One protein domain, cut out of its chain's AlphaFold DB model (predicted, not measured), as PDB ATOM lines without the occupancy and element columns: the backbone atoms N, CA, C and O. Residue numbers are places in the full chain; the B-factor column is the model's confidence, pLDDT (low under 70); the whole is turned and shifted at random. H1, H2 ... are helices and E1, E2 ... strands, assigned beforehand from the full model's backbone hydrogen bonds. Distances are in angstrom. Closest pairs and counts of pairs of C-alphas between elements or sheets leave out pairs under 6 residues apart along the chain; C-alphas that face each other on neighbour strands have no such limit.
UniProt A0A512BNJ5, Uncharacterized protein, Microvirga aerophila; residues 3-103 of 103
ATOM      1  N   ILE A   3      46.003 -20.025  45.598       90.56
ATOM      2  CA  ILE A   3      45.546 -21.388  45.329       90.56
ATOM      3  C   ILE A   3      45.813 -22.208  46.585       90.56
ATOM      4  O   ILE A   3      46.958 -22.319  47.015       90.56
ATOM      5  N   THR A   4      44.762 -22.771  47.174       90.62
ATOM      6  CA  THR A   4      44.854 -23.544  48.419       90.62
ATOM      7  C   THR A   4      44.946 -25.036  48.160       90.62
ATOM      8  O   THR A   4      45.672 -25.713  48.872       90.62
ATOM      9  N   ASN A   5      44.234 -25.547  47.153       89.56
ATOM     10  CA  ASN A   5      44.216 -26.966  46.810       89.56
ATOM     11  C   ASN A   5      43.819 -27.192  45.349       89.56
ATOM     12  O   ASN A   5      43.170 -26.355  44.715       89.56
ATOM     13  N   VAL A   6      44.145 -28.382  44.849       90.62
ATOM     14  CA  VAL A   6      43.626 -28.925  43.591       90.62
ATOM     15  C   VAL A   6      42.819 -30.174  43.917       90.62
ATOM     16  O   VAL A   6      43.168 -30.939  44.811       90.62
ATOM     17  N   GLY A   7      41.719 -30.389  43.212       91.00
ATOM     18  CA  GLY A   7      40.880 -31.555  43.409       91.00
ATOM     19  C   GLY A   7      40.070 -31.922  42.183       91.00
ATOM     20  O   GLY A   7      40.211 -31.352  41.099       91.00
ATOM     21  N   TRP A   8      39.190 -32.885  42.384       90.06
ATOM     22  CA  TRP A   8      38.372 -33.508  41.368       90.06
ATOM     23  C   TRP A   8      36.925 -33.522  41.824       90.06
ATOM     24  O   TRP A   8      36.617 -33.755  42.991       90.06
ATOM     25  N   ARG A   9      36.028 -33.337  40.866       89.94
ATOM     26  CA  ARG A   9      34.597 -33.559  41.018       89.94
ATOM     27  C   ARG A   9      34.163 -34.600  40.005       89.94
ATOM     28  O   ARG A   9      34.411 -34.420  38.813       89.94
ATOM     29  N   PHE A  10      33.485 -35.644  40.463       84.75
ATOM     30  CA  PHE A  10      33.060 -36.771  39.634       84.75
ATOM     31  C   PHE A  10      31.705 -37.330  40.080       84.75
ATOM     32  O   PHE A  10      31.168 -36.961  41.125       84.75
ATOM     33  N   GLY A  11      31.131 -38.195  39.242       67.62
ATOM     34  CA  GLY A  11      29.815 -38.789  39.459       67.62
ATOM     35  C   GLY A  11      28.655 -37.962  38.893       67.62
ATOM     36  O   GLY A  11      28.705 -36.732  38.813       67.62
ATOM     37  N   LEU A  12      27.605 -38.677  38.483       71.44
ATOM     38  CA  LEU A  12      26.349 -38.109  37.983       71.44
ATOM     39  C   LEU A  12      25.455 -37.680  39.159       71.44
ATOM     40  O   LEU A  12      25.064 -36.516  39.248       71.44
ATOM     41  N   PHE A  13      25.196 -38.611  40.083       74.00
ATOM     42  CA  PHE A  13      24.509 -38.389  41.354       74.00
ATOM     43  C   PHE A  13      24.723 -39.603  42.289       74.00
ATOM     44  O   PHE A  13      24.600 -40.729  41.807       74.00
ATOM     45  N   PRO A  14      25.033 -39.411  43.587       72.50
ATOM     46  CA  PRO A  14      25.475 -38.159  44.197       72.50
ATOM     47  C   PRO A  14      26.847 -37.727  43.655       72.50
ATOM     48  O   PRO A  14      27.650 -38.540  43.197       72.50
ATOM     49  N   LYS A  15      27.110 -36.418  43.676       82.06
ATOM     50  CA  LYS A  15      28.404 -35.860  43.254       82.06
ATOM     51  C   LYS A  15      29.445 -36.152  44.326       82.06
ATOM     52  O   LYS A  15      29.207 -35.865  45.496       82.06
ATOM     53  N   ARG A  16      30.595 -36.666  43.910       83.56
ATOM     54  CA  ARG A  16      31.741 -36.945  44.774       83.56
ATOM     55  C   ARG A  16      32.851 -35.937  44.510       83.56
ATOM     56  O   ARG A  16      32.972 -35.400  43.403       83.56
ATOM     57  N   TYR A  17      33.633 -35.681  45.549       87.69
ATOM     58  CA  TYR A  17      34.748 -34.746  45.536       87.69
ATOM     59  C   TYR A  17      35.984 -35.446  46.083       87.69
ATOM     60  O   TYR A  17      35.887 -36.165  47.074       87.69
ATOM     61  N   ALA A  18      37.132 -35.222  45.454       86.56
ATOM     62  CA  ALA A  18      38.420 -35.685  45.956       86.56
ATOM     63  C   ALA A  18      39.429 -34.543  45.917       86.56
ATOM     64  O   ALA A  18      39.412 -33.727  44.997       86.56
ATOM     65  N   ILE A  19      40.321 -34.498  46.899       87.50
ATOM     66  CA  ILE A  19      41.464 -33.588  46.891       87.50
ATOM     67  C   ILE A  19      42.660 -34.338  46.315       87.50
ATOM     68  O   ILE A  19      42.951 -35.464  46.715       87.50
ATOM     69  N   GLN A  20      43.335 -33.720  45.352       86.19
ATOM     70  CA  GLN A  20      44.573 -34.244  44.808       86.19
ATOM     71  C   GLN A  20      45.712 -33.819  45.726       86.19
ATOM     72  O   GLN A  20      46.046 -32.638  45.794       86.19
ATOM     73  N   MET A  21      46.341 -34.785  46.389       79.75
ATOM     74  CA  MET A  21      47.573 -34.525  47.126       79.75
ATOM     75  C   MET A  21      48.675 -34.182  46.119       79.75
ATOM     76  O   MET A  21      49.065 -35.008  45.283       79.75
ATOM     77  N   LEU A  22      49.113 -32.926  46.150       77.88
ATOM     78  CA  LEU A  22      50.156 -32.402  45.281       77.88
ATOM     79  C   LEU A  22      51.512 -32.695  45.912       77.88
ATOM     80  O   LEU A  22      51.756 -32.347  47.063       77.88
ATOM     81  N   HIS A  23      52.392 -33.327  45.147       69.69
ATOM     82  CA  HIS A  23      53.751 -33.602  45.588       69.69
ATOM     83  C   HIS A  23      54.678 -32.507  45.062       69.69
ATOM     84  O   HIS A  23      54.560 -32.089  43.907       69.69
ATOM     85  N   GLY A  24      55.612 -32.059  45.903       67.00
ATOM     86  CA  GLY A  24      56.648 -31.094  45.537       67.00
ATOM     87  C   GLY A  24      57.679 -31.705  44.599       67.00
ATOM     88  O   GLY A  24      58.773 -32.069  45.011       67.00
ATOM     89  N   ILE A  25      57.316 -31.847  43.329       72.75
ATOM     90  CA  ILE A  25      58.247 -32.190  42.255       72.75
ATOM     91  C   ILE A  25      58.882 -30.884  41.775       72.75
ATOM     92  O   ILE A  25      58.205 -29.868  41.709       72.75
ATOM     93  N   ARG A  26      60.155 -30.898  41.363       75.44
ATOM     94  CA  ARG A  26      60.888 -29.702  40.891       75.44
ATOM     95  C   ARG A  26      60.162 -28.887  39.801       75.44
ATOM     96  O   ARG A  26      60.427 -27.703  39.650       75.44
ATOM     97  N   LEU A  27      59.272 -29.525  39.040       80.00
ATOM     98  CA  LEU A  27      58.488 -28.922  37.954       80.00
ATOM     99  C   LEU A  27      57.038 -28.576  38.352       80.00
ATOM    100  O   LEU A  27      56.285 -28.050  37.537       80.00
ATOM    101  N   SER A  28      56.626 -28.900  39.579       85.06
ATOM    102  CA  SER A  28      55.290 -28.642  40.111       85.06
ATOM    103  C   SER A  28      55.373 -27.651  41.258       85.06
ATOM    104  O   SER A  28      56.189 -27.795  42.165       85.06
ATOM    105  N   HIS A  29      54.464 -26.687  41.271       85.81
ATOM    106  CA  HIS A  29      54.260 -25.873  42.457       85.81
ATOM    107  C   HIS A  29      53.594 -26.716  43.549       85.81
ATOM    108  O   HIS A  29      52.919 -27.713  43.267       85.81
ATOM    109  N   VAL A  30      53.775 -26.295  44.795       85.38
ATOM    110  CA  VAL A  30      53.121 -26.880  45.966       85.38
ATOM    111  C   VAL A  30      52.094 -25.878  46.469       85.38
ATOM    112  O   VAL A  30      52.356 -24.678  46.485       85.38
ATOM    113  N   ALA A  31      50.906 -26.363  46.822       84.88
ATOM    114  CA  ALA A  31      49.897 -25.530  47.458       84.88
ATOM    115  C   ALA A  31      50.149 -25.473  48.982       84.88
ATOM    116  O   ALA A  31      50.560 -26.485  49.552       84.88
ATOM    117  N   PRO A  32      49.884 -24.338  49.655       88.25
ATOM    118  CA  PRO A  32      49.298 -23.118  49.107       88.25
ATOM    119  C   PRO A  32      50.297 -22.278  48.294       88.25
ATOM    120  O   PRO A  32      51.448 -22.119  48.686       88.25
ATOM    121  N   LEU A  33      49.837 -21.707  47.176       89.94
ATOM    122  CA  LEU A  33      50.634 -20.838  46.303       89.94
ATOM    123  C   LEU A  33      49.910 -19.516  46.065       89.94
ATOM    124  O   LEU A  33      48.768 -19.501  45.596       89.94
ATOM    125  N   GLU A  34      50.583 -18.406  46.340       92.06
ATOM    126  CA  GLU A  34      50.087 -17.083  45.989       92.06
ATOM    127  C   GLU A  34      50.401 -16.748  44.527       92.06
ATOM    128  O   GLU A  34      51.531 -16.884  44.068       92.06
ATOM    129  N   LEU A  35      49.374 -16.317  43.794       89.38
ATOM    130  CA  LEU A  35      49.477 -15.841  42.421       89.38
ATOM    131  C   LEU A  35      49.151 -14.350  42.352       89.38
ATOM    132  O   LEU A  35      48.040 -13.925  42.711       89.38
ATOM    133  N   ALA A  36      50.112 -13.584  41.839       89.50
ATOM    134  CA  ALA A  36      49.919 -12.209  41.405       89.50
ATOM    135  C   ALA A  36      49.290 -12.148  39.999       89.50
ATOM    136  O   ALA A  36      49.231 -13.139  39.264       89.50
ATOM    137  N   THR A  37      48.809 -10.968  39.606       87.50
ATOM    138  CA  THR A  37      48.239 -10.744  38.270       87.50
ATOM    139  C   THR A  37      49.277 -11.049  37.188       87.50
ATOM    140  O   THR A  37      50.386 -10.528  37.224       87.50
ATOM    141  N   GLY A  38      48.916 -11.899  36.223       88.00
ATOM    142  CA  GLY A  38      49.808 -12.321  35.136       88.00
ATOM    143  C   GLY A  38      50.690 -13.534  35.456       88.00
ATOM    144  O   GLY A  38      51.333 -14.058  34.550       88.00
ATOM    145  N   GLN A  39      50.694 -14.028  36.699       88.69
ATOM    146  CA  GLN A  39      51.415 -15.250  37.059       88.69
ATOM    147  C   GLN A  39      50.595 -16.512  36.774       88.69
ATOM    148  O   GLN A  39      49.364 -16.520  36.850       88.69
ATOM    149  N   GLN A  40      51.300 -17.601  36.472       86.62
ATOM    150  CA  GLN A  40      50.720 -18.918  36.228       86.62
ATOM    151  C   GLN A  40      51.280 -19.931  37.224       86.62
ATOM    152  O   GLN A  40      52.462 -19.904  37.551       86.62
ATOM    153  N   ALA A  41      50.427 -20.851  37.670       87.44
ATOM    154  CA  ALA A  41      50.825 -22.010  38.457       87.44
ATOM    155  C   ALA A  41      50.722 -23.269  37.603       87.44
ATOM    156  O   ALA A  41      49.730 -23.469  36.903       87.44
ATOM    157  N   THR A  42      51.712 -24.146  37.730       88.81
ATOM    158  CA  THR A  42      51.681 -25.483  37.129       88.81
ATOM    159  C   THR A  42      51.730 -26.528  38.231       88.81
ATOM    160  O   THR A  42      52.637 -26.496  39.063       88.81
ATOM    161  N   PHE A  43      50.759 -27.441  38.217       87.31
ATOM    162  CA  PHE A  43      50.661 -28.574  39.132       87.31
ATOM    163  C   PHE A  43      50.743 -29.867  38.326       87.31
ATOM    164  O   PHE A  43      49.915 -30.093  37.443       87.31
ATOM    165  N   LEU A  44      51.734 -30.707  38.616       84.88
ATOM    166  CA  LEU A  44      51.947 -31.959  37.893       84.88
ATOM    167  C   LEU A  44      51.556 -33.142  38.772       84.88
ATOM    168  O   LEU A  44      52.036 -33.286  39.894       84.88
ATOM    169  N   VAL A  45      50.702 -34.012  38.231       79.06
ATOM    170  CA  VAL A  45      50.310 -35.266  38.878       79.06
ATOM    171  C   VAL A  45      51.050 -36.409  38.179       79.06
ATOM    172  O   VAL A  45      50.844 -36.611  36.978       79.06
ATOM    173  N   PRO A  46      51.935 -37.146  38.874       73.12
ATOM    174  CA  PRO A  46      52.694 -38.228  38.260       73.12
ATOM    175  C   PRO A  46      51.759 -39.360  37.815       73.12
ATOM    176  O   PRO A  46      50.884 -39.786  38.559       73.12
ATOM    177  N   LEU A  47      51.938 -39.857  36.588       66.94
ATOM    178  CA  LEU A  47      51.115 -40.938  36.023       66.94
ATOM    179  C   LEU A  47      51.724 -42.338  36.208       66.94
ATOM    180  O   LEU A  47      50.998 -43.320  36.110       66.94
ATOM    181  N   GLY A  48      53.040 -42.439  36.420       58.97
ATOM    182  CA  GLY A  48      53.778 -43.707  36.309       58.97
ATOM    183  C   GLY A  48      53.959 -44.501  37.606       58.97
ATOM    184  O   GLY A  48      54.196 -45.699  37.538       58.97
ATOM    185  N   THR A  49      53.858 -43.863  38.774       55.62
ATOM    186  CA  THR A  49      54.208 -44.478  40.071       55.62
ATOM    187  C   THR A  49      53.033 -44.661  41.024       55.62
ATOM    188  O   THR A  49      53.173 -45.362  42.019       55.62
ATOM    189  N   THR A  50      51.878 -44.052  40.757       57.56
ATOM    190  CA  THR A  50      50.742 -44.053  41.691       57.56
ATOM    191  C   THR A  50      49.514 -44.706  41.069       57.56
ATOM    192  O   THR A  50      49.138 -44.413  39.934       57.56
ATOM    193  N   THR A  51      48.842 -45.547  41.856       73.62
ATOM    194  CA  THR A  51      47.550 -46.187  41.549       73.62
ATOM    195  C   THR A  51      46.408 -45.193  41.369       73.62
ATOM    196  O   THR A  51      45.336 -45.593  40.935       73.62
ATOM    197  N   TRP A  52      46.643 -43.898  41.602       77.44
ATOM    198  CA  TRP A  52      45.621 -42.854  41.628       77.44
ATOM    199  C   TRP A  52      44.702 -42.852  40.403       77.44
ATOM    200  O   TRP A  52      43.513 -42.587  40.542       77.44
ATOM    201  N   LEU A  53      45.222 -43.151  39.203       82.12
ATOM    202  CA  LEU A  53      44.399 -43.198  37.996       82.12
ATOM    203  C   LEU A  53      43.442 -44.394  38.029       82.12
ATOM    204  O   LEU A  53      42.294 -44.250  37.625       82.12
ATOM    205  N   LYS A  54      43.906 -45.550  38.517       84.00
ATOM    206  CA  LYS A  54      43.079 -46.746  38.719       84.00
ATOM    207  C   LYS A  54      42.077 -46.523  39.847       84.00
ATOM    208  O   LYS A  54      40.903 -46.806  39.654       84.00
ATOM    209  N   ASP A  55      42.510 -45.926  40.953       82.69
ATOM    210  CA  ASP A  55      41.649 -45.595  42.091       82.69
ATOM    211  C   ASP A  55      40.542 -44.622  41.646       82.69
ATOM    212  O   ASP A  55      39.353 -44.862  41.844       82.69
ATOM    213  N   MET A  56      40.911 -43.572  40.905       82.75
ATOM    214  CA  MET A  56      39.964 -42.611  40.336       82.75
ATOM    215  C   MET A  56      39.073 -43.233  39.247       82.75
ATOM    216  O   MET A  56      37.911 -42.849  39.107       82.75
ATOM    217  N   ALA A  57      39.585 -44.192  38.474       85.94
ATOM    218  CA  ALA A  57      38.800 -44.938  37.495       85.94
ATOM    219  C   ALA A  57      37.792 -45.885  38.167       85.94
ATOM    220  O   ALA A  57      36.676 -46.023  37.659       85.94
ATOM    221  N   GLY A  58      38.139 -46.479  39.313       83.38
ATOM    222  CA  GLY A  58      37.259 -47.299  40.151       83.38
ATOM    223  C   GLY A  58      36.057 -46.515  40.683       83.38
ATOM    224  O   GLY A  58      34.932 -47.018  40.699       83.38
ATOM    225  N   GLU A  59      36.248 -45.226  40.952       82.19
ATOM    226  CA  GLU A  59      35.197 -44.305  41.394       82.19
ATOM    227  C   GLU A  59      34.209 -43.864  40.294       82.19
ATOM    228  O   GLU A  59      33.195 -43.215  40.579       82.19
ATOM    229  N   LEU A  60      34.459 -44.191  39.021       83.00
ATOM    230  CA  LEU A  60      33.486 -43.915  37.960       83.00
ATOM    231  C   LEU A  60      32.191 -44.734  38.148       83.00
ATOM    232  O   LEU A  60      32.092 -45.677  38.930       83.00
ATOM    233  N   ASN A  61      31.156 -44.374  37.391       81.94
ATOM    234  CA  ASN A  61      29.920 -45.145  37.386       81.94
ATOM    235  C   ASN A  61      30.125 -46.425  36.553       81.94
ATOM    236  O   ASN A  61      30.632 -46.339  35.433       81.94
ATOM    237  N   GLY A  62      29.728 -47.585  37.086       77.44
ATOM    238  CA  GLY A  62      29.895 -48.884  36.421       77.44
ATOM    239  C   GLY A  62      29.038 -49.054  35.174       77.44
ATOM    240  O   GLY A  62      29.514 -49.588  34.180       77.44
ATOM    241  N   THR A  63      27.813 -48.535  35.191       81.50
ATOM    242  CA  THR A  63      26.883 -48.624  34.061       81.50
ATOM    243  C   THR A  63      27.269 -47.660  32.941       81.50
ATOM    244  O   THR A  63      27.198 -48.003  31.765       81.50
ATOM    245  N   PHE A  64      27.717 -46.446  33.292       84.25
ATOM    246  CA  PHE A  64      28.021 -45.393  32.315       84.25
ATOM    247  C   PHE A  64      29.384 -44.723  32.558       84.25
ATOM    248  O   PHE A  64      29.451 -43.526  32.874       84.25
ATOM    249  N   PRO A  65      30.503 -45.443  32.362       85.50
ATOM    250  CA  PRO A  65      31.834 -44.918  32.665       85.50
ATOM    251  C   PRO A  65      32.221 -43.738  31.767       85.50
ATOM    252  O   PRO A  65      32.774 -42.751  32.250       85.50
ATOM    253  N   ARG A  66      31.849 -43.777  30.479       86.94
ATOM    254  CA  ARG A  66      32.097 -42.685  29.518       86.94
ATOM    255  C   ARG A  66      31.396 -41.392  29.923       86.94
ATOM    256  O   ARG A  66      32.002 -40.324  29.887       86.94
ATOM    257  N   LEU A  67      30.129 -41.491  30.323       85.81
ATOM    258  CA  LEU A  67      29.329 -40.342  30.737       85.81
ATOM    259  C   LEU A  67      29.839 -39.770  32.067       85.81
ATOM    260  O   LEU A  67      29.948 -38.551  32.209       85.81
ATOM    261  N   SER A  68      30.223 -40.642  33.007       85.38
ATOM    262  CA  SER A  68      30.831 -40.229  34.274       85.38
ATOM    263  C   SER A  68      32.141 -39.474  34.042       85.38
ATOM    264  O   SER A  68      32.262 -38.326  34.468       85.38
ATOM    265  N   ALA A  69      33.067 -40.050  33.262       86.81
ATOM    266  CA  ALA A  69      34.334 -39.415  32.890       86.81
ATOM    267  C   ALA A  69      34.117 -38.091  32.138       86.81
ATOM    268  O   ALA A  69      34.843 -37.117  32.340       86.81
ATOM    269  N   TRP A  70      33.088 -38.017  31.290       87.31
ATOM    270  CA  TRP A  70      32.721 -36.786  30.598       87.31
ATOM    271  C   TRP A  70      32.297 -35.694  31.581       87.31
ATOM    272  O   TRP A  70      32.666 -34.538  31.383       87.31
ATOM    273  N   MET A  71      31.563 -36.018  32.644       86.94
ATOM    274  CA  MET A  71      31.127 -35.051  33.660       86.94
ATOM    275  C   MET A  71      32.182 -34.675  34.694       86.94
ATOM    276  O   MET A  71      31.972 -33.707  35.432       86.94
ATOM    277  N   MET A  72      33.318 -35.371  34.713       89.69
ATOM    278  CA  MET A  72      34.410 -35.041  35.614       89.69
ATOM    279  C   MET A  72      34.971 -33.645  35.350       89.69
ATOM    280  O   MET A  72      35.148 -33.211  34.204       89.69
ATOM    281  N   LYS A  73      35.279 -32.949  36.442       92.38
ATOM    282  CA  LYS A  73      35.920 -31.637  36.420       92.38
ATOM    283  C   LYS A  73      37.085 -31.608  37.395       92.38
ATOM    284  O   LYS A  73      36.946 -32.066  38.525       92.38
ATOM    285  N   VAL A  74      38.191 -31.015  36.971       91.94
ATOM    286  CA  VAL A  74      39.228 -30.555  37.895       91.94
ATOM    287  C   VAL A  74      38.732 -29.288  38.585       91.94
ATOM    288  O   VAL A  74      38.025 -28.476  37.975       91.94
ATOM    289  N   GLN A  75      39.060 -29.136  39.860       92.88
ATOM    290  CA  GLN A  75      38.708 -27.996  40.692       92.88
ATOM    291  C   GLN A  75      39.970 -27.401  41.306       92.88
ATOM    292  O   GLN A  75      40.791 -28.117  41.866       92.88
ATOM    293  N   ILE A  76      40.105 -26.085  41.205       91.75
ATOM    294  CA  ILE A  76      41.152 -25.307  41.859       91.75
ATOM    295  C   ILE A  76      40.467 -24.500  42.952       91.75
ATOM    296  O   ILE A  76      39.602 -23.666  42.668       91.75
ATOM    297  N   PHE A  77      40.835 -24.787  44.194       91.31
ATOM    298  CA  PHE A  77      40.327 -24.109  45.375       91.31
ATOM    299  C   PHE A  77      41.191 -22.893  45.674       91.31
ATOM    300  O   PHE A  77      42.412 -22.917  45.504       91.31
ATOM    301  N   THR A  78      40.543 -21.818  46.110       91.75
ATOM    302  CA  THR A  78      41.211 -20.552  46.406       91.75
ATOM    303  C   THR A  78      40.799 -20.044  47.777       91.75
ATOM    304  O   THR A  78      39.712 -20.362  48.264       91.75
ATOM    305  N   ASN A  79      41.653 -19.232  48.400       91.88
ATOM    306  CA  ASN A  79      41.369 -18.643  49.712       91.88
ATOM    307  C   ASN A  79      40.200 -17.641  49.701       91.88
ATOM    308  O   ASN A  79      39.636 -17.353  50.747       91.88
ATOM    309  N   VAL A  80      39.802 -17.138  48.529       89.69
ATOM    310  CA  VAL A  80      38.697 -16.176  48.368       89.69
ATOM    311  C   VAL A  80      37.332 -16.848  48.148       89.69
ATOM    312  O   VAL A  80      36.396 -16.211  47.669       89.69
ATOM    313  N   GLY A  81      37.214 -18.154  48.418       82.12
ATOM    314  CA  GLY A  81      35.963 -18.914  48.282       82.12
ATOM    315  C   GLY A  81      35.514 -19.173  46.837       82.12
ATOM    316  O   GLY A  81      34.454 -19.753  46.611       82.12
ATOM    317  N   LYS A  82      36.311 -18.777  45.836       85.12
ATOM    318  CA  LYS A  82      36.030 -19.052  44.421       85.12
ATOM    319  C   LYS A  82      36.681 -20.367  44.007       85.12
ATOM    320  O   LYS A  82      37.894 -20.521  44.126       85.12
ATOM    321  N   THR A  83      35.895 -21.287  43.456       89.69
ATOM    322  CA  THR A  83      36.419 -22.529  42.872       89.69
ATOM    323  C   THR A  83      36.420 -22.420  41.359       89.69
ATOM    324  O   THR A  83      35.365 -22.367  40.724       89.69
ATOM    325  N   VAL A  84      37.608 -22.427  40.759       89.62
ATOM    326  CA  VAL A  84      37.734 -22.508  39.302       89.62
ATOM    327  C   VAL A  84      37.606 -23.972  38.919       89.62
ATOM    328  O   VAL A  84      38.321 -24.818  39.448       89.62
ATOM    329  N   SER A  85      36.684 -24.295  38.014       92.44
ATOM    330  CA  SER A  85      36.516 -25.669  37.544       92.44
ATOM    331  C   SER A  85      36.666 -25.766  36.040       92.44
ATOM    332  O   SER A  85      36.184 -24.913  35.293       92.44
ATOM    333  N   ARG A  86      37.332 -26.826  35.589       92.31
ATOM    334  CA  ARG A  86      37.513 -27.119  34.168       92.31
ATOM    335  C   ARG A  86      37.235 -28.583  33.895       92.31
ATOM    336  O   ARG A  86      37.396 -29.439  34.756       92.31
ATOM    337  N   ARG A  87      36.743 -28.856  32.692       90.75
ATOM    338  CA  ARG A  87      36.481 -30.220  32.241       90.75
ATOM    339  C   ARG A  87      37.803 -30.924  31.963       90.75
ATOM    340  O   ARG A  87      38.745 -30.280  31.514       90.75
ATOM    341  N   LEU A  88      37.839 -32.235  32.183       88.50
ATOM    342  CA  LEU A  88      38.985 -33.039  31.777       88.50
ATOM    343  C   LEU A  88      39.154 -33.036  30.255       88.50
ATOM    344  O   LEU A  88      38.176 -33.092  29.500       88.50
ATOM    345  N   GLU A  89      40.407 -33.032  29.818       90.56
ATOM    346  CA  GLU A  89      40.767 -33.181  28.414       90.56
ATOM    347  C   GLU A  89      40.321 -34.538  27.851       90.56
ATOM    348  O   GLU A  89      40.109 -35.517  28.572       90.56
ATOM    349  N   ALA A  90      40.161 -34.615  26.528       88.25
ATOM    350  CA  ALA A  90      39.741 -35.846  25.859       88.25
ATOM    351  C   ALA A  90      40.694 -37.025  26.127       88.25
ATOM    352  O   ALA A  90      40.219 -38.122  26.415       88.25
ATOM    353  N   GLY A  91      42.011 -36.785  26.114       87.94
ATOM    354  CA  GLY A  91      43.018 -37.823  26.347       87.94
ATOM    355  C   GLY A  91      42.918 -38.452  27.737       87.94
ATOM    356  O   GLY A  91      42.862 -39.674  27.858       87.94
ATOM    357  N   LEU A  92      42.812 -37.631  28.789       86.81
ATOM    358  CA  LEU A  92      42.681 -38.127  30.163       86.81
ATOM    359  C   LEU A  92      41.365 -38.888  30.374       86.81
ATOM    360  O   LEU A  92      41.355 -39.937  31.011       86.81
ATOM    361  N   ARG A  93      40.261 -38.410  29.786       89.75
ATOM    362  CA  ARG A  93      38.970 -39.118  29.842       89.75
ATOM    363  C   ARG A  93      39.043 -40.497  29.197       89.75
ATOM    364  O   ARG A  93      38.507 -41.444  29.760       89.75
ATOM    365  N   LYS A  94      39.709 -40.612  28.045       89.38
ATOM    366  CA  LYS A  94      39.906 -41.898  27.364       89.38
ATOM    367  C   LYS A  94      40.686 -42.866  28.256       89.38
ATOM    368  O   LYS A  94      40.197 -43.960  28.516       89.38
ATOM    369  N   LYS A  95      41.810 -42.411  28.822       87.56
ATOM    370  CA  LYS A  95      42.637 -43.213  29.737       87.56
ATOM    371  C   LYS A  95      41.884 -43.676  30.985       87.56
ATOM    372  O   LYS A  95      42.080 -44.800  31.419       87.56
ATOM    373  N   LEU A  96      41.008 -42.845  31.551       87.31
ATOM    374  CA  LEU A  96      40.185 -43.222  32.707       87.31
ATOM    375  C   LEU A  96      39.172 -44.322  32.384       87.31
ATOM    376  O   LEU A  96      38.955 -45.226  33.185       87.31
ATOM    377  N   VAL A  97      38.552 -44.252  31.205       88.25
ATOM    378  CA  VAL A  97      37.612 -45.283  30.750       88.25
ATOM    379  C   VAL A  97      38.346 -46.595  30.460       88.25
ATOM    380  O   VAL A  97      37.853 -47.652  30.840       88.25
ATOM    381  N   GLU A  98      39.527 -46.531  29.840       87.94
ATOM    382  CA  GLU A  98      40.388 -47.698  29.596       87.94
ATOM    383  C   GLU A  98      40.877 -48.330  30.903       87.94
ATOM    384  O   GLU A  98      40.759 -49.538  31.082       87.94
ATOM    385  N   ALA A  99      41.356 -47.512  31.844       86.06
ATOM    386  CA  ALA A  99      41.828 -47.974  33.146       86.06
ATOM    387  C   ALA A  99      40.729 -48.678  33.951       86.06
ATOM    388  O   ALA A  99      41.035 -49.615  34.678       86.06
ATOM    389  N   ARG A 100      39.463 -48.261  33.803       82.38
ATOM    390  CA  ARG A 100      38.328 -48.953  34.423       82.38
ATOM    391  C   ARG A 100      37.983 -50.265  33.728       82.38
ATOM    392  O   ARG A 100      37.597 -51.203  34.397       82.38
ATOM    393  N   ALA A 101      38.057 -50.321  32.400       79.19
ATOM    394  CA  ALA A 101      37.730 -51.542  31.664       79.19
ATOM    395  C   ALA A 101      38.716 -52.688  31.958       79.19
ATOM    396  O   ALA A 101      38.356 -53.850  31.802       79.19
ATOM    397  N   GLY A 102      39.947 -52.352  32.356       66.06
ATOM    398  CA  GLY A 102      40.967 -53.306  32.793       66.06
ATOM    399  C   GLY A 102      41.092 -53.480  34.313       66.06
ATOM    400  O   GLY A 102      42.089 -54.062  34.739       66.06
ATOM    401  N   ALA A 103      40.164 -52.938  35.110       56.47
ATOM    402  CA  ALA A 103      40.100 -53.082  36.569       56.47
ATOM    403  C   ALA A 103      38.903 -53.954  36.961       56.47
ATOM    404  O   ALA A 103      39.063 -54.742  37.916       56.47
TER     405      ALA A 103
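AT A GLANCE: This is residues 3 to 103 of the 103 residues of an uncharacterized protein of Microvirga aerophila (UniProt A0A512BNJ5). A strongly twisted sheet of four strands has three short helices gathered toward one end of it, where H3 packs on both H1 and H2, while the long stretch of residues 21 to 51 swings out in a wide arc past the other end and comes back to H1. The printed part has 101 residues, with four named strands and three named helices in the order E1, E2, H1, H2, E3, E4, H3. The sheet's order is E2, E1, E3, E4, all antiparallel, and the class is mixed, helices and strands, with 49 of the 101 residues in named elements. The whole is compact, with a radius of gyration of the C-alphas of 14.3 A and spans of 43 by 29 by 19 A.

IN THESE COORDINATES: Find C-alpha 3 at (45.546, -21.388, 45.329); from there E1 runs through residues 3 to 10, 20.6 A long. Beside it look for E2, residues 16 to 20, and E3, residues 73 to 78, 13.1 A and 15.8 A long. E4, residues 84 to 87, spans 10.5 A. Among the helices, H1 is residues 52 to 58, 9.6 A, and H2 is residues 65 to 71, 9.9 A. H3, residues 90 to 101, covers 16.9 A and ends with C-alpha 101 at (37.730, -51.542, 31.664).

HOW THE PARTS SIT: Begin at the inner strands E1 and E3, antiparallel at 155 degrees, where N 7 and O 75 are 2.8 A apart, within hydrogen-bond range. On the other side of E1, edge strand E2 forms a hairpin with it, with N 8 and O 18 at 2.8 A. E3 and the other edge strand, E4, form a hairpin too, with N 76 and O 84 at 2.8 A. E2, H1, H2 and E3 make a split strand-helix-strand unit, two strands running the same way with E1 between them, and its crossover is right-handed. H2 only grazes the sheet, with residues 68 to 71. H2 and H3 touch, their closest C-alphas those of Ala 69 and Arg 93 at 5.6 A; they run opposite ways at a shallow tilt of 33 degrees, only just short of steep. H3 touches H1 with residues 96 to 100 alone, the C-alphas of Arg 100 and Ala 57 being closest at 5.1 A, at a steep tilt of 63 degrees. In H1, H2 and H3 every O i to N i+4 pair is within hydrogen-bond range.

THE WHOLE: Look to the C-alphas of Ala 36 and Thr 63 for the two farthest apart, 43.7 A. The link from E2 to H1, 31 residues, is long. The printed part has no cut. Its mean pLDDT is 83.7; residues 11, 23 to 24, 47 to 50 and 102 to 103 are under 70.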